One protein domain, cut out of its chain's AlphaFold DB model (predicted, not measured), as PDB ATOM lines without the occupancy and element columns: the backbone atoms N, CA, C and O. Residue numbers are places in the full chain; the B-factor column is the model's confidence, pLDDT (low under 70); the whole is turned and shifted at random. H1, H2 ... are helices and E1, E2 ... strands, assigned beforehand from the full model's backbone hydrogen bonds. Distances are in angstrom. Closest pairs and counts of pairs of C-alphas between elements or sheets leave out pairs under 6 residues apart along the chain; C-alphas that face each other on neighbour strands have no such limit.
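What this domain is: This is residues 117 to 182 of the 186 residues of an uncharacterized protein of Bacillus aquiflavi (UniProt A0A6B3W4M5). The small hairpin of E1 and E2 and the helix H2 are the two arms of an open U, and the helix H3 is its base. The short helix H1 packs on H2 on the inner side of the U, and the space between H2 and the hairpin is left open. The printed part has 66 residues, with three named helices and two named strands in the order H1 H2 H3 E1 E2; the sheet E1 - E2 is antiparallel and the class is mostly helix. The whole is loose, with a radius of gyration of the C-alphas of 13.9 A and spans of 33 by 28 by 17 A.

How they stand to each other: Look first at E1, residues 173 to 175, and E2, residues 179 to 181, a hairpin of antiparallel strands at 151 degrees. There N 175 and O 179 are 2.9 A apart and N 181 and O 173 3.2 A, within hydrogen-bond range. A short link of 6 residues joins H3, residues 151 to 166, to E1. H1, residues 117 to 121, is close to H3 but not clearly touching; their closest C-alphas, of Met 118 and Arg 154, are 7.5 A apart. H2, residues 129 to 144, touches H1 with residues 135 to 139 alone, closest at the C-alphas of Tyr 120 and Ser 135, 5.0 A. H2 is apart from H3 and from both strands. In H1, H2 and H3 every O i to N i+4 pair is within hydrogen-bond range.

Where its parts are: Find C-alpha 173 at (-32.341, -46.124, -3.533), where E1 begins; E1 is 6.2 A long and E2 6.7 A. H3 begins at C-alpha 151, (-17.824, -28.608, 19.412), and runs 22.5 A. H2 begins at C-alpha 129, (-14.121, -55.110, 17.613), and runs 22.8 A; H1 is 6.5 A long.

The domain as a whole: The C-alphas farthest apart, of Asn 150 and Asp 176, are 37.9 A apart. The printed part has no cut and no long link. Its mean pLDDT is 88.3; residues 175 to 182 are under 70.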
ATOM      1  N   LYS A 117     -24.655 -42.111  17.570       92.00
ATOM      2  CA  LYS A 117     -24.030 -42.256  16.244       92.00
ATOM      3  C   LYS A 117     -22.936 -41.219  16.031       92.00
ATOM      4  O   LYS A 117     -21.986 -41.515  15.318       92.00
ATOM      5  N   MET A 118     -23.034 -40.057  16.680       94.00
ATOM      6  CA  MET A 118     -21.965 -39.060  16.632       94.00
ATOM      7  C   MET A 118     -20.669 -39.636  17.202       94.00
ATOM      8  O   MET A 118     -19.615 -39.487  16.599       94.00
ATOM      9  N   ASP A 119     -20.757 -40.398  18.287       93.94
ATOM     10  CA  ASP A 119     -19.582 -41.029  18.892       93.94
ATOM     11  C   ASP A 119     -18.948 -42.060  17.952       93.94
ATOM     12  O   ASP A 119     -17.730 -42.176  17.897       93.94
ATOM     13  N   TYR A 120     -19.757 -42.743  17.138       95.44
ATOM     14  CA  TYR A 120     -19.257 -43.652  16.106       95.44
ATOM     15  C   TYR A 120     -18.480 -42.935  15.003       95.44
ATOM     16  O   TYR A 120     -17.448 -43.436  14.560       95.44
ATOM     17  N   VAL A 121     -18.955 -41.769  14.570       95.00
ATOM     18  CA  VAL A 121     -18.300 -40.963  13.533       95.00
ATOM     19  C   VAL A 121     -16.929 -40.452  14.001       95.00
ATOM     20  O   VAL A 121     -15.994 -40.414  13.209       95.00
ATOM     21  N   PHE A 122     -16.800 -40.131  15.291       95.38
ATOM     22  CA  PHE A 122     -15.586 -39.573  15.902       95.38
ATOM     23  C   PHE A 122     -14.675 -40.600  16.594       95.38
ATOM     24  O   PHE A 122     -13.863 -40.220  17.425       95.38
ATOM     25  N   GLY A 123     -14.794 -41.898  16.300       94.12
ATOM     26  CA  GLY A 123     -13.860 -42.896  16.855       94.12
ATOM     27  C   GLY A 123     -14.163 -43.380  18.280       94.12
ATOM     28  O   GLY A 123     -13.494 -44.279  18.779       94.12
ATOM     29  N   ASN A 124     -15.203 -42.853  18.929       93.50
ATOM     30  CA  ASN A 124     -15.542 -43.123  20.331       93.50
ATOM     31  C   ASN A 124     -16.544 -44.283  20.514       93.50
ATOM     32  O   ASN A 124     -17.127 -44.446  21.591       93.50
ATOM     33  N   ALA A 125     -16.802 -45.089  19.478       92.81
ATOM     34  CA  ALA A 125     -17.712 -46.226  19.599       92.81
ATOM     35  C   ALA A 125     -17.148 -47.323  20.508       92.81
ATOM     36  O   ALA A 125     -15.994 -47.725  20.395       92.81
ATOM     37  N   THR A 126     -18.015 -47.899  21.340       91.88
ATOM     38  CA  THR A 126     -17.684 -49.029  22.215       91.88
ATOM     39  C   THR A 126     -18.386 -50.320  21.773       91.88
ATOM     40  O   THR A 126     -19.339 -50.302  20.985       91.88
ATOM     41  N   GLY A 127     -17.916 -51.471  22.270       91.31
ATOM     42  CA  GLY A 127     -18.541 -52.782  22.055       91.31
ATOM     43  C   GLY A 127     -17.708 -53.734  21.194       91.31
ATOM     44  O   GLY A 127     -16.585 -54.076  21.545       91.31
ATOM     45  N   ASN A 128     -18.284 -54.230  20.094       94.25
ATOM     46  CA  ASN A 128     -17.648 -55.231  19.228       94.25
ATOM     47  C   ASN A 128     -16.422 -54.647  18.494       94.25
ATOM     48  O   ASN A 128     -16.506 -53.545  17.950       94.25
ATOM     49  N   LYS A 129     -15.337 -55.430  18.382       94.81
ATOM     50  CA  LYS A 129     -14.121 -55.110  17.613       94.81
ATOM     51  C   LYS A 129     -14.426 -54.527  16.229       94.81
ATOM     52  O   LYS A 129     -13.872 -53.501  15.863       94.81
ATOM     53  N   HIS A 130     -15.370 -55.110  15.487       94.38
ATOM     54  CA  HIS A 130     -15.727 -54.610  14.151       94.38
ATOM     55  C   HIS A 130     -16.336 -53.200  14.145       94.38
ATOM     56  O   HIS A 130     -16.241 -52.497  13.142       94.38
ATOM     57  N   ASN A 131     -17.006 -52.796  15.225       93.38
ATOM     58  CA  ASN A 131     -17.578 -51.457  15.341       93.38
ATOM     59  C   ASN A 131     -16.508 -50.442  15.741       93.38
ATOM     60  O   ASN A 131     -16.492 -49.354  15.177       93.38
ATOM     61  N   ILE A 132     -15.602 -50.834  16.639       95.25
ATOM     62  CA  ILE A 132     -14.453 -50.027  17.065       95.25
ATOM     63  C   ILE A 132     -13.530 -49.758  15.868       95.25
ATOM     64  O   ILE A 132     -13.268 -48.604  15.543       95.25
ATOM     65  N   ASP A 133     -13.131 -50.805  15.137       96.38
ATOM     66  CA  ASP A 133     -12.226 -50.693  13.985       96.38
ATOM     67  C   ASP A 133     -12.784 -49.736  12.908       96.38
ATOM     68  O   ASP A 133     -12.057 -48.915  12.349       96.38
ATOM     69  N   ARG A 134     -14.096 -49.803  12.631       96.06
ATOM     70  CA  ARG A 134     -14.768 -48.917  11.663       96.06
ATOM     71  C   ARG A 134     -14.920 -47.484  12.171       96.06
ATOM     72  O   ARG A 134     -14.775 -46.558  11.381       96.06
ATOM     73  N   SER A 135     -15.197 -47.308  13.460       96.75
ATOM     74  CA  SER A 135     -15.298 -45.989  14.089       96.75
ATOM     75  C   SER A 135     -13.965 -45.241  14.006       96.75
ATOM     76  O   SER A 135     -13.927 -44.097  13.564       96.75
ATOM     77  N   ILE A 136     -12.856 -45.923  14.306       96.25
ATOM     78  CA  ILE A 136     -11.500 -45.363  14.195       96.25
ATOM     79  C   ILE A 136     -11.157 -45.036  12.734       96.25
ATOM     80  O   ILE A 136     -10.525 -44.022  12.442       96.25
ATOM     81  N   ALA A 137     -11.568 -45.882  11.783       96.69
ATOM     82  CA  ALA A 137     -11.359 -45.599  10.365       96.69
ATOM     83  C   ALA A 137     -12.085 -44.317   9.917       96.69
ATOM     84  O   ALA A 137     -11.499 -43.520   9.184       96.69
ATOM     85  N   MET A 138     -13.317 -44.089  10.387       95.81
ATOM     86  CA  MET A 138     -14.061 -42.851  10.117       95.81
ATOM     87  C   MET A 138     -13.401 -41.627  10.754       95.81
ATOM     88  O   MET A 138     -13.256 -40.602  10.092       95.81
ATOM     89  N   GLU A 139     -12.937 -41.746  11.997       95.69
ATOM     90  CA  GLU A 139     -12.215 -40.673  12.686       95.69
ATOM     91  C   GLU A 139     -10.987 -40.225  11.879       95.69
ATOM     92  O   GLU A 139     -10.786 -39.038  11.641       95.69
ATOM     93  N   ARG A 140     -10.199 -41.178  11.364       96.56
ATOM     94  CA  ARG A 140      -9.030 -40.881  10.518       96.56
ATOM     95  C   ARG A 140      -9.405 -40.135   9.240       96.56
ATOM     96  O   ARG A 140      -8.671 -39.239   8.829       96.56
ATOM     97  N   GLN A 141     -10.532 -40.485   8.620       96.12
ATOM     98  CA  GLN A 141     -11.029 -39.786   7.433       96.12
ATOM     99  C   GLN A 141     -11.420 -38.343   7.760       96.12
ATOM    100  O   GLN A 141     -11.042 -37.436   7.024       96.12
ATOM    101  N   LEU A 142     -12.099 -38.109   8.882       95.00
ATOM    102  CA  LEU A 142     -12.461 -36.758   9.312       95.00
ATOM    103  C   LEU A 142     -11.241 -35.919   9.701       95.00
ATOM    104  O   LEU A 142     -11.107 -34.778   9.258       95.00
ATOM    105  N   ASN A 143     -10.297 -36.513  10.428       95.00
ATOM    106  CA  ASN A 143      -9.049 -35.851  10.790       95.00
ATOM    107  C   ASN A 143      -8.247 -35.451   9.539       95.00
ATOM    108  O   ASN A 143      -7.636 -34.384   9.519       95.00
ATOM    109  N   SER A 144      -8.295 -36.256   8.465       96.06
ATOM    110  CA  SER A 144      -7.615 -35.952   7.195       96.06
ATOM    111  C   SER A 144      -8.157 -34.711   6.477       96.06
ATOM    112  O   SER A 144      -7.412 -34.051   5.757       96.06
ATOM    113  N   ILE A 145      -9.424 -34.359   6.714       94.12
ATOM    114  CA  ILE A 145     -10.075 -33.154   6.174       94.12
ATOM    115  C   ILE A 145     -10.147 -32.015   7.205       94.12
ATOM    116  O   ILE A 145     -10.811 -31.008   6.971       94.12
ATOM    117  N   GLY A 146      -9.477 -32.165   8.354       94.31
ATOM    118  CA  GLY A 146      -9.419 -31.150   9.408       94.31
ATOM    119  C   GLY A 146     -10.668 -31.063  10.293       94.31
ATOM    120  O   GLY A 146     -10.836 -30.077  11.012       94.31
ATOM    121  N   ILE A 147     -11.546 -32.069  10.268       94.94
ATOM    122  CA  ILE A 147     -12.696 -32.162  11.172       94.94
ATOM    123  C   ILE A 147     -12.306 -33.034  12.363       94.94
ATOM    124  O   ILE A 147     -12.205 -34.250  12.250       94.94
ATOM    125  N   PHE A 148     -12.127 -32.403  13.517       94.69
ATOM    126  CA  PHE A 148     -11.763 -33.076  14.763       94.69
ATOM    127  C   PHE A 148     -12.968 -33.227  15.696       94.69
ATOM    128  O   PHE A 148     -13.981 -32.535  15.538       94.69
ATOM    129  N   ASP A 149     -12.832 -34.077  16.716       93.88
ATOM    130  CA  ASP A 149     -13.814 -34.211  17.795       93.88
ATOM    131  C   ASP A 149     -13.801 -32.983  18.728       93.88
ATOM    132  O   ASP A 149     -13.269 -32.985  19.836       93.88
ATOM    133  N   ASN A 150     -14.361 -31.880  18.240       94.62
ATOM    134  CA  ASN A 150     -14.583 -30.655  18.991       94.62
ATOM    135  C   ASN A 150     -16.004 -30.131  18.729       94.62
ATOM    136  O   ASN A 150     -16.705 -30.591  17.825       94.62
ATOM    137  N   LYS A 151     -16.455 -29.147  19.518       94.00
ATOM    138  CA  LYS A 151     -17.824 -28.608  19.412       94.00
ATOM    139  C   LYS A 151     -18.166 -28.131  17.991       94.00
ATOM    140  O   LYS A 151     -19.295 -28.308  17.544       94.00
ATOM    141  N   THR A 152     -17.195 -27.554  17.288       94.00
ATOM    142  CA  THR A 152     -17.358 -27.021  15.930       94.00
ATOM    143  C   THR A 152     -17.429 -28.140  14.889       94.00
ATOM    144  O   THR A 152     -18.353 -28.167  14.083       94.00
ATOM    145  N   GLY A 153     -16.525 -29.118  14.950       93.50
ATOM    146  CA  GLY A 153     -16.485 -30.281  14.065       93.50
ATOM    147  C   GLY A 153     -17.725 -31.156  14.214       93.50
ATOM    148  O   GLY A 153     -18.351 -31.508  13.214       93.50
ATOM    149  N   ARG A 154     -18.165 -31.412  15.456       93.88
ATOM    150  CA  ARG A 154     -19.433 -32.112  15.723       93.88
ATOM    151  C   ARG A 154     -20.624 -31.391  15.102       93.88
ATOM    152  O   ARG A 154     -21.487 -32.046  14.524       93.88
ATOM    153  N   LYS A 155     -20.658 -30.059  15.199       93.88
ATOM    154  CA  LYS A 155     -21.720 -29.244  14.606       93.88
ATOM    155  C   LYS A 155     -21.718 -29.338  13.078       93.88
ATOM    156  O   LYS A 155     -22.765 -29.603  12.511       93.88
ATOM    157  N   HIS A 156     -20.562 -29.212  12.425       94.19
ATOM    158  CA  HIS A 156     -20.475 -29.313  10.962       94.19
ATOM    159  C   HIS A 156     -20.994 -30.648  10.425       94.19
ATOM    160  O   HIS A 156     -21.746 -30.675   9.452       94.19
ATOM    161  N   VAL A 157     -20.629 -31.755  11.076       94.06
ATOM    162  CA  VAL A 157     -21.129 -33.082  10.697       94.06
ATOM    163  C   VAL A 157     -22.640 -33.173  10.911       94.06
ATOM    164  O   VAL A 157     -23.349 -33.681  10.045       94.06
ATOM    165  N   LEU A 158     -23.145 -32.675  12.043       92.94
ATOM    166  CA  LEU A 158     -24.570 -32.718  12.367       92.94
ATOM    167  C   LEU A 158     -25.412 -31.888  11.394       92.94
ATOM    168  O   LEU A 158     -26.441 -32.376  10.928       92.94
ATOM    169  N   ASP A 159     -24.969 -30.674  11.075       92.50
ATOM    170  CA  ASP A 159     -25.650 -29.774  10.145       92.50
ATOM    171  C   ASP A 159     -25.725 -30.433   8.758       92.50
ATOM    172  O   ASP A 159     -26.817 -30.625   8.228       92.50
ATOM    173  N   ASN A 160     -24.600 -30.946   8.243       92.88
ATOM    174  CA  ASN A 160     -24.563 -31.632   6.950       92.88
ATOM    175  C   ASN A 160     -25.473 -32.873   6.895       92.88
ATOM    176  O   ASN A 160     -26.180 -33.094   5.910       92.88
ATOM    177  N   LEU A 161     -25.482 -33.698   7.949       91.75
ATOM    178  CA  LEU A 161     -26.361 -34.871   8.014       91.75
ATOM    179  C   LEU A 161     -27.838 -34.479   8.118       91.75
ATOM    180  O   LEU A 161     -28.689 -35.161   7.548       91.75
ATOM    181  N   THR A 162     -28.146 -33.399   8.834       91.75
ATOM    182  CA  THR A 162     -29.509 -32.872   8.967       91.75
ATOM    183  C   THR A 162     -30.013 -32.322   7.640       91.75
ATOM    184  O   THR A 162     -31.151 -32.600   7.255       91.75
ATOM    185  N   ASP A 163     -29.166 -31.596   6.918       91.44
ATOM    186  CA  ASP A 163     -29.491 -31.051   5.603       91.44
ATOM    187  C   ASP A 163     -29.709 -32.178   4.589       91.44
ATOM    188  O   ASP A 163     -30.748 -32.226   3.932       91.44
ATOM    189  N   THR A 164     -28.804 -33.162   4.561       90.75
ATOM    190  CA  THR A 164     -28.920 -34.349   3.696       90.75
ATOM    191  C   THR A 164     -30.177 -35.166   4.011       90.75
ATOM    192  O   THR A 164     -30.824 -35.687   3.108       90.75
ATOM    193  N   PHE A 165     -30.555 -35.285   5.288       88.56
ATOM    194  CA  PHE A 165     -31.757 -36.015   5.700       88.56
ATOM    195  C   PHE A 165     -33.051 -35.345   5.220       88.56
ATOM    196  O   PHE A 165     -34.018 -36.034   4.896       88.56
ATOM    197  N   ASN A 166     -33.077 -34.012   5.185       88.88
ATOM    198  CA  ASN A 166     -34.242 -33.251   4.739       88.88
ATOM    199  C   ASN A 166     -34.306 -33.095   3.209       88.88
ATOM    200  O   ASN A 166     -35.350 -32.705   2.682       88.88
ATOM    201  N   ASP A 167     -33.228 -33.414   2.492       88.19
ATOM    202  CA  ASP A 167     -33.185 -33.378   1.036       88.19
ATOM    203  C   ASP A 167     -33.668 -34.699   0.416       88.19
ATOM    204  O   ASP A 167     -32.963 -35.710   0.367       88.19
ATOM    205  N   ALA A 168     -34.886 -34.677  -0.130       84.06
ATOM    206  CA  ALA A 168     -35.461 -35.827  -0.822       84.06
ATOM    207  C   ALA A 168     -34.691 -36.212  -2.101       84.06
ATOM    208  O   ALA A 168     -34.762 -37.366  -2.521       84.06
ATOM    209  N   SER A 169     -33.951 -35.279  -2.712       86.50
ATOM    210  CA  SER A 169     -33.166 -35.550  -3.923       86.50
ATOM    211  C   SER A 169     -31.895 -36.360  -3.644       86.50
ATOM    212  O   SER A 169     -31.379 -37.024  -4.541       86.50
ATOM    213  N   SER A 170     -31.451 -36.405  -2.382       86.62
ATOM    214  CA  SER A 170     -30.333 -37.238  -1.929       86.62
ATOM    215  C   SER A 170     -30.664 -38.744  -1.921       86.62
ATOM    216  O   SER A 170     -29.780 -39.602  -1.854       86.62
ATOM    217  N   ILE A 171     -31.946 -39.118  -2.005       87.00
ATOM    218  CA  ILE A 171     -32.377 -40.519  -1.935       87.00
ATOM    219  C   ILE A 171     -32.064 -41.237  -3.252       87.00
ATOM    220  O   ILE A 171     -32.806 -41.152  -4.224       87.00
ATOM    221  N   LEU A 172     -30.991 -42.030  -3.261       84.56
ATOM    222  CA  LEU A 172     -30.609 -42.800  -4.449       84.56
ATOM    223  C   LEU A 172     -31.382 -44.111  -4.603       84.56
ATOM    224  O   LEU A 172     -31.737 -44.487  -5.718       84.56
ATOM    225  N   LYS A 173     -31.613 -44.846  -3.507       76.81
ATOM    226  CA  LYS A 173     -32.341 -46.124  -3.533       76.81
ATOM    227  C   LYS A 173     -33.117 -46.362  -2.240       76.81
ATOM    228  O   LYS A 173     -32.562 -46.386  -1.139       76.81
ATOM    229  N   THR A 174     -34.398 -46.660  -2.396       73.94
ATOM    230  CA  THR A 174     -35.241 -47.233  -1.344       73.94
ATOM    231  C   THR A 174     -35.147 -48.752  -1.464       73.94
ATOM    232  O   THR A 174     -35.387 -49.279  -2.543       73.94
ATOM    233  N   GLN A 175     -34.726 -49.479  -0.418       66.25
ATOM    234  CA  GLN A 175     -34.783 -50.948  -0.463       66.25
ATOM    235  C   GLN A 175     -36.211 -51.385  -0.120       66.25
ATOM    236  O   GLN A 175     -36.747 -50.977   0.917       66.25
ATOM    237  N   ASP A 176     -36.774 -52.270  -0.943       59.25
ATOM    238  CA  ASP A 176     -38.157 -52.775  -0.855       59.25
ATOM    239  C   ASP A 176     -38.443 -53.588   0.419       59.25
ATOM    240  O   ASP A 176     -39.586 -53.854   0.779       59.25
ATOM    241  N   ASN A 177     -37.395 -53.909   1.178       57.19
ATOM    242  CA  ASN A 177     -37.461 -54.552   2.488       57.19
ATOM    243  C   ASN A 177     -37.849 -53.555   3.609       57.19
ATOM    244  O   ASN A 177     -37.679 -53.864   4.789       57.19
ATOM    245  N   GLY A 178     -38.268 -52.332   3.256       59.28
ATOM    246  CA  GLY A 178     -38.585 -51.249   4.191       59.28
ATOM    247  C   GLY A 178     -37.365 -50.521   4.776       59.28
ATOM    248  O   GLY A 178     -37.454 -49.979   5.874       59.28
ATOM    249  N   ARG A 179     -36.203 -50.510   4.097       48.97
ATOM    250  CA  ARG A 179     -34.974 -49.818   4.563       48.97
ATOM    251  C   ARG A 179     -34.362 -48.947   3.457       48.97
ATOM    252  O   ARG A 179     -34.027 -49.446   2.396       48.97
ATOM    253  N   ILE A 180     -34.120 -47.658   3.688       59.00
ATOM    254  CA  ILE A 180     -33.516 -46.752   2.684       59.00
ATOM    255  C   ILE A 180     -31.981 -46.770   2.820       59.00
ATOM    256  O   ILE A 180     -31.467 -46.767   3.938       59.00
ATOM    257  N   LYS A 181     -31.236 -46.843   1.704       55.69
ATOM    258  CA  LYS A 181     -29.759 -46.754   1.677       55.69
ATOM    259  C   LYS A 181     -29.351 -45.605   0.754       55.69
ATOM    260  O   LYS A 181     -29.567 -45.679  -0.450       55.69
ATOM    261  N   VAL A 182     -28.739 -44.573   1.328       56.81
ATOM    262  CA  VAL A 182     -28.160 -43.441   0.590       56.81
ATOM    263  C   VAL A 182     -26.719 -43.797   0.214       56.81
ATOM    264  O   VAL A 182     -25.965 -44.293   1.053       56.81
TER     265      VAL A 182